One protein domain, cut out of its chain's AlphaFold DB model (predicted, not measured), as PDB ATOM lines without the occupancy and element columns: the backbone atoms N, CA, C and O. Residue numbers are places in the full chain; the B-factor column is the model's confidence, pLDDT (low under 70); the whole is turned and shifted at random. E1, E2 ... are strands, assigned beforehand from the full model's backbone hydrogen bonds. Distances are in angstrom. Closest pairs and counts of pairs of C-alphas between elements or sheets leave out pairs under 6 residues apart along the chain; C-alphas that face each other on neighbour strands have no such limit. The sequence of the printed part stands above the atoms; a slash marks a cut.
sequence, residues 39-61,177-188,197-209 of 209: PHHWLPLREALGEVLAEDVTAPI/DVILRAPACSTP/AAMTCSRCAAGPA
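AT A GLANCE: This is residues 39 to 61, 177 to 188 and 197 to 209 of the 209 residues of the protein "Molybdopterin molybdenumtransferase" of Kocuria flava (UniProt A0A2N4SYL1). This domain has little regular structure: three printed pieces, largely loop, in which E3 runs between E1 and residues 52 to 53, and E2 pairs with residues 57 to 58. The 48 printed residues hold three named strands, E1, E2, E3 along the chain, and no named helix; the class is all strand, with 11 residues in named elements. The sheet E1 - E3 is antiparallel. The whole is a rod of 44 by 18 by 17 A, only just compact, close to loose, with a radius of gyration of the C-alphas of 11.3 A.

IN THESE COORDINATES: E1, residues 40 to 43, spans 9.6 A from C-alpha 40 at (130.547, 149.103, 121.227). E2, residues 178 to 180, spans 5.6 A. E3, residues 199 to 202, spans 9.9 A and ends at (133.474, 147.393, 119.238).

HOW THE PARTS SIT: E1 and E3 are antiparallel neighbours at 141 degrees; N 41 and O 201 are within hydrogen-bond range at 2.8 A. E2 pairs with no named strand and is apart from E1 and E3.

THE WHOLE: C-alphas 61 and 209 are farthest apart, 43.6 A. The cuts leave C-alpha gaps of 9.2 A from 61 to 177 and 12.8 A from 188 to 197. Residues 186 to 188 and 197 to 209 have pLDDT under 70.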
ATOM      1  N   PRO A  39     128.301 149.608 116.934       83.88
ATOM      2  CA  PRO A  39     128.143 149.873 118.357       83.88
ATOM      3  C   PRO A  39     129.163 149.100 119.205       83.88
ATOM      4  O   PRO A  39     129.455 147.926 118.955       83.88
ATOM      5  N   HIS A  40     129.677 149.747 120.249       84.00
ATOM      6  CA  HIS A  40     130.547 149.103 121.227       84.00
ATOM      7  C   HIS A  40     129.751 148.500 122.391       84.00
ATOM      8  O   HIS A  40     128.614 148.879 122.667       84.00
ATOM      9  N   HIS A  41     130.366 147.552 123.089       85.62
ATOM     10  CA  HIS A  41     129.829 146.899 124.273       85.62
ATOM     11  C   HIS A  41     130.934 146.648 125.304       85.62
ATOM     12  O   HIS A  41     132.121 146.549 124.986       85.62
ATOM     13  N   TRP A  42     130.524 146.537 126.564       88.00
ATOM     14  CA  TRP A  42     131.417 146.225 127.673       88.00
ATOM     15  C   TRP A  42     131.647 144.722 127.761       88.00
ATOM     16  O   TRP A  42     130.689 143.947 127.784       88.00
ATOM     17  N   LEU A  43     132.914 144.318 127.849       87.00
ATOM     18  CA  LEU A  43     133.299 142.922 128.021       87.00
ATOM     19  C   LEU A  43     134.128 142.730 129.294       87.00
ATOM     20  O   LEU A  43     134.945 143.584 129.651       87.00
ATOM     21  N   PRO A  44     133.990 141.579 129.973       89.62
ATOM     22  CA  PRO A  44     134.992 141.135 130.927       89.62
ATOM     23  C   PRO A  44     136.359 141.014 130.242       89.62
ATOM     24  O   PRO A  44     136.457 140.442 129.161       89.62
ATOM     25  N   LEU A  45     137.437 141.449 130.901       85.31
ATOM     26  CA  LEU A  45     138.796 141.435 130.331       85.31
ATOM     27  C   LEU A  45     139.220 140.068 129.757       85.31
ATOM     28  O   LEU A  45     139.909 139.996 128.746       85.31
ATOM     29  N   ARG A  46     138.780 138.969 130.380       87.00
ATOM     30  CA  ARG A  46     139.058 137.595 129.918       87.00
ATOM     31  C   ARG A  46     138.435 137.258 128.552       87.00
ATOM     32  O   ARG A  46     138.912 136.352 127.886       87.00
ATOM     33  N   GLU A  47     137.358 137.947 128.182       88.31
ATOM     34  CA  GLU A  47     136.615 137.794 126.924       88.31
ATOM     35  C   GLU A  47     137.022 138.859 125.900       88.31
ATOM     36  O   GLU A  47     136.632 138.771 124.745       88.31
ATOM     37  N   ALA A  48     137.822 139.848 126.309       85.94
ATOM     38  CA  ALA A  48     138.232 140.946 125.451       85.94
ATOM     39  C   ALA A  48     139.385 140.582 124.506       85.94
ATOM     40  O   ALA A  48     139.740 141.419 123.693       85.94
ATOM     41  N   LEU A  49     140.003 139.399 124.616       87.19
ATOM     42  CA  LEU A  49     141.165 138.998 123.811       87.19
ATOM     43  C   LEU A  49     140.799 138.844 122.325       87.19
ATOM     44  O   LEU A  49     139.931 138.045 121.987       87.19
ATOM     45  N   GLY A  50     141.526 139.536 121.443       83.62
ATOM     46  CA  GLY A  50     141.287 139.514 119.994       83.62
ATOM     47  C   GLY A  50     140.250 140.530 119.503       83.62
ATOM     48  O   GLY A  50     140.033 140.636 118.299       83.62
ATOM     49  N   GLU A  51     139.658 141.294 120.416       87.25
ATOM     50  CA  GLU A  51     138.740 142.386 120.105       87.25
ATOM     51  C   GLU A  51     139.478 143.712 119.846       87.25
ATOM     52  O   GLU A  51     140.674 143.851 120.122       87.25
ATOM     53  N   VAL A  52     138.755 144.711 119.327       87.94
ATOM     54  CA  VAL A  52     139.278 146.060 119.058       87.94
ATOM     55  C   VAL A  52     138.763 147.047 120.101       87.94
ATOM     56  O   VAL A  52     137.557 147.130 120.354       87.94
ATOM     57  N   LEU A  53     139.679 147.819 120.692       89.50
ATOM     58  CA  LEU A  53     139.324 148.898 121.613       89.50
ATOM     59  C   LEU A  53     138.496 149.972 120.906       89.50
ATOM     60  O   LEU A  53     138.911 150.503 119.875       89.50
ATOM     61  N   ALA A  54     137.353 150.310 121.503       89.06
ATOM     62  CA  ALA A  54     136.481 151.377 121.019       89.06
ATOM     63  C   ALA A  54     136.978 152.778 121.419       89.06
ATOM     64  O   ALA A  54     136.686 153.753 120.733       89.06
ATOM     65  N   GLU A  55     137.726 152.881 122.520       88.12
ATOM     66  CA  GLU A  55     138.257 154.134 123.063       88.12
ATOM     67  C   GLU A  55     139.618 153.921 123.743       88.12
ATOM     68  O   GLU A  55     140.012 152.789 124.042       88.12
ATOM     69  N   ASP A  56     140.337 155.019 123.971       91.38
ATOM     70  CA  ASP A  56     141.609 155.015 124.694       91.38
ATOM     71  C   ASP A  56     141.405 154.541 126.145       91.38
ATOM     72  O   ASP A  56     140.522 155.017 126.859       91.38
ATOM     73  N   VAL A  57     142.263 153.633 126.612       89.56
ATOM     74  CA  VAL A  57     142.263 153.165 128.004       89.56
ATOM     75  C   VAL A  57     143.259 153.992 128.803       89.56
ATOM     76  O   VAL A  57     144.462 153.937 128.541       89.56
ATOM     77  N   THR A  58     142.774 154.717 129.808       91.94
ATOM     78  CA  THR A  58     143.604 155.553 130.688       91.94
ATOM     79  C   THR A  58     143.904 154.891 132.030       91.94
ATOM     80  O   THR A  58     143.081 154.145 132.562       91.94
ATOM     81  N   ALA A  59     145.049 155.219 132.624       89.62
ATOM     82  CA  ALA A  59     145.441 154.769 133.952       89.62
ATOM     83  C   ALA A  59     144.558 155.402 135.044       89.62
ATOM     84  O   ALA A  59     144.594 156.621 135.217       89.62
ATOM     85  N   PRO A  60     143.794 154.623 135.832       87.00
ATOM     86  CA  PRO A  60     142.972 155.194 136.901       87.00
ATOM     87  C   PRO A  60     143.802 155.616 138.124       87.00
ATOM     88  O   PRO A  60     143.366 156.445 138.916       87.00
ATOM     89  N   ILE A  61     144.990 155.031 138.291       86.81
ATOM     90  CA  ILE A  61     145.937 155.296 139.377       86.81
ATOM     91  C   ILE A  61     147.354 155.352 138.800       86.81
ATOM     92  O   ILE A  61     147.597 154.737 137.757       86.81
ATOM     93  N   ASP A 177     147.182 158.942 132.225       91.50
ATOM     94  CA  ASP A 177     147.938 158.595 131.018       91.50
ATOM     95  C   ASP A 177     147.215 157.516 130.208       91.50
ATOM     96  O   ASP A 177     146.676 156.554 130.758       91.50
ATOM     97  N   VAL A 178     147.231 157.656 128.880       91.25
ATOM     98  CA  VAL A 178     146.688 156.649 127.963       91.25
ATOM     99  C   VAL A 178     147.640 155.454 127.907       91.25
ATOM    100  O   VAL A 178     148.738 155.555 127.361       91.25
ATOM    101  N   ILE A 179     147.203 154.314 128.441       90.44
ATOM    102  CA  ILE A 179     147.953 153.051 128.461       90.44
ATOM    103  C   ILE A 179     147.763 152.289 127.146       90.44
ATOM    104  O   ILE A 179     148.702 151.668 126.650       90.44
ATOM    105  N   LEU A 180     146.560 152.331 126.565       89.19
ATOM    106  CA  LEU A 180     146.250 151.703 125.277       89.19
ATOM    107  C   LEU A 180     145.472 152.686 124.408       89.19
ATOM    108  O   LEU A 180     144.496 153.269 124.873       89.19
ATOM    109  N   ARG A 181     145.896 152.853 123.152       88.88
ATOM    110  CA  ARG A 181     145.218 153.724 122.184       88.88
ATOM    111  C   ARG A 181     144.243 152.940 121.322       88.88
ATOM    112  O   ARG A 181     144.590 151.858 120.856       88.88
ATOM    113  N   ALA A 182     143.074 153.505 121.061       86.38
ATOM    114  CA  ALA A 182     142.151 152.988 120.062       86.38
ATOM    115  C   ALA A 182     142.476 153.525 118.647       86.38
ATOM    116  O   ALA A 182     142.983 154.640 118.509       86.38
ATOM    117  N   PRO A 183     142.168 152.764 117.577       82.94
ATOM    118  CA  PRO A 183     141.808 151.351 117.604       82.94
ATOM    119  C   PRO A 183     143.074 150.492 117.744       82.94
ATOM    120  O   PRO A 183     143.994 150.575 116.932       82.94
ATOM    121  N   ALA A 184     143.117 149.628 118.755       75.25
ATOM    122  CA  ALA A 184     144.146 148.599 118.877       75.25
ATOM    123  C   ALA A 184     143.488 147.253 119.158       75.25
ATOM    124  O   ALA A 184     142.541 147.170 119.943       75.25
ATOM    125  N   CYS A 185     144.006 146.203 118.519       74.19
ATOM    126  CA  CYS A 185     143.630 144.840 118.862       74.19
ATOM    127  C   CYS A 185     144.225 144.489 120.225       74.19
ATOM    128  O   CYS A 185     145.423 144.671 120.457       74.19
ATOM    129  N   SER A 186     143.407 143.937 121.109       59.84
ATOM    130  CA  SER A 186     143.827 143.388 122.395       59.84
ATOM    131  C   SER A 186     144.601 142.078 122.185       59.84
ATOM    132  O   SER A 186     144.128 140.969 122.422       59.84
ATOM    133  N   THR A 187     145.832 142.172 121.699       59.12
ATOM    134  CA  THR A 187     146.783 141.061 121.793       59.12
ATOM    135  C   THR A 187     147.433 141.077 123.175       59.12
ATOM    136  O   THR A 187     147.621 142.163 123.732       59.12
ATOM    137  N   PRO A 188     147.812 139.923 123.753       49.06
ATOM    138  CA  PRO A 188     148.556 139.922 125.003       49.06
ATOM    139  C   PRO A 188     149.838 140.738 124.797       49.06
ATOM    140  O   PRO A 188     150.553 140.476 123.824       49.06
ATOM    141  N   ALA A 197     141.987 146.436 133.434       35.28
ATOM    142  CA  ALA A 197     141.395 147.408 132.534       35.28
ATOM    143  C   ALA A 197     139.963 146.942 132.265       35.28
ATOM    144  O   ALA A 197     139.746 145.792 131.875       35.28
ATOM    145  N   ALA A 198     138.991 147.815 132.519       33.72
ATOM    146  CA  ALA A 198     137.698 147.696 131.870       33.72
ATOM    147  C   ALA A 198     137.949 148.013 130.391       33.72
ATOM    148  O   ALA A 198     138.486 149.072 130.078       33.72
ATOM    149  N   MET A 199     137.677 147.057 129.505       42.47
ATOM    150  CA  MET A 199     137.874 147.233 128.067       42.47
ATOM    151  C   MET A 199     136.513 147.413 127.403       42.47
ATOM    152  O   MET A 199     135.643 146.541 127.487       42.47
ATOM    153  N   THR A 200     136.348 148.559 126.753       35.78
ATOM    154  CA  THR A 200     135.213 148.885 125.891       35.78
ATOM    155  C   THR A 200     135.531 148.374 124.484       35.78
ATOM    156  O   THR A 200     136.534 148.774 123.892       35.78
ATOM    157  N   CYS A 201     134.722 147.457 123.951       41.69
ATOM    158  CA  CYS A 201     134.998 146.758 122.694       41.69
ATOM    159  C   CYS A 201     133.929 147.056 121.636       41.69
ATOM    160  O   CYS A 201     132.743 146.835 121.874       41.69
ATOM    161  N   SER A 202     134.332 147.458 120.430       34.72
ATOM    162  CA  SER A 202     133.474 147.393 119.238       34.72
ATOM    163  C   SER A 202     133.756 146.085 118.502       34.72
ATOM    164  O   SER A 202     134.853 145.900 117.977       34.72
ATOM    165  N   ARG A 203     132.777 145.172 118.457       37.75
ATOM    166  CA  ARG A 203     132.894 143.948 117.651       37.75
ATOM    167  C   ARG A 203     132.857 144.332 116.178       37.75
ATOM    168  O   ARG A 203     131.887 144.948 115.750       37.75
ATOM    169  N   CYS A 204     133.834 143.888 115.391       31.12
ATOM    170  CA  CYS A 204     133.688 143.799 113.938       31.12
ATOM    171  C   CYS A 204     132.772 142.613 113.605       31.12
ATOM    172  O   CYS A 204     133.242 141.501 113.376       31.12
ATOM    173  N   ALA A 205     131.458 142.831 113.596       34.25
ATOM    174  CA  ALA A 205     130.522 141.913 112.961       34.25
ATOM    175  C   ALA A 205     130.333 142.344 111.503       34.25
ATOM    176  O   ALA A 205     129.642 143.315 111.208       34.25
ATOM    177  N   ALA A 206     130.961 141.623 110.578       32.88
ATOM    178  CA  ALA A 206     130.592 141.720 109.178       32.88
ATOM    179  C   ALA A 206     129.179 141.130 108.988       32.88
ATOM    180  O   ALA A 206     129.010 139.916 109.071       32.88
ATOM    181  N   GLY A 207     128.205 142.007 108.713       26.25
ATOM    182  CA  GLY A 207     126.990 141.714 107.937       26.25
ATOM    183  C   GLY A 207     125.662 141.628 108.712       26.25
ATOM    184  O   GLY A 207     125.523 140.754 109.568       26.25
ATOM    185  N   PRO A 208     124.651 142.462 108.384       28.44
ATOM    186  CA  PRO A 208     123.249 142.179 108.683       28.44
ATOM    187  C   PRO A 208     122.586 141.291 107.606       28.44
ATOM    188  O   PRO A 208     122.888 141.435 106.425       28.44
ATOM    189  N   ALA A 209     121.710 140.404 108.105       32.69
ATOM    190  CA  ALA A 209     120.533 139.720 107.528       32.69
ATOM    191  C   ALA A 209     120.452 139.442 106.014       32.69
ATOM    192  O   ALA A 209     120.330 140.399 105.220       32.69
TER     193      ALA A 209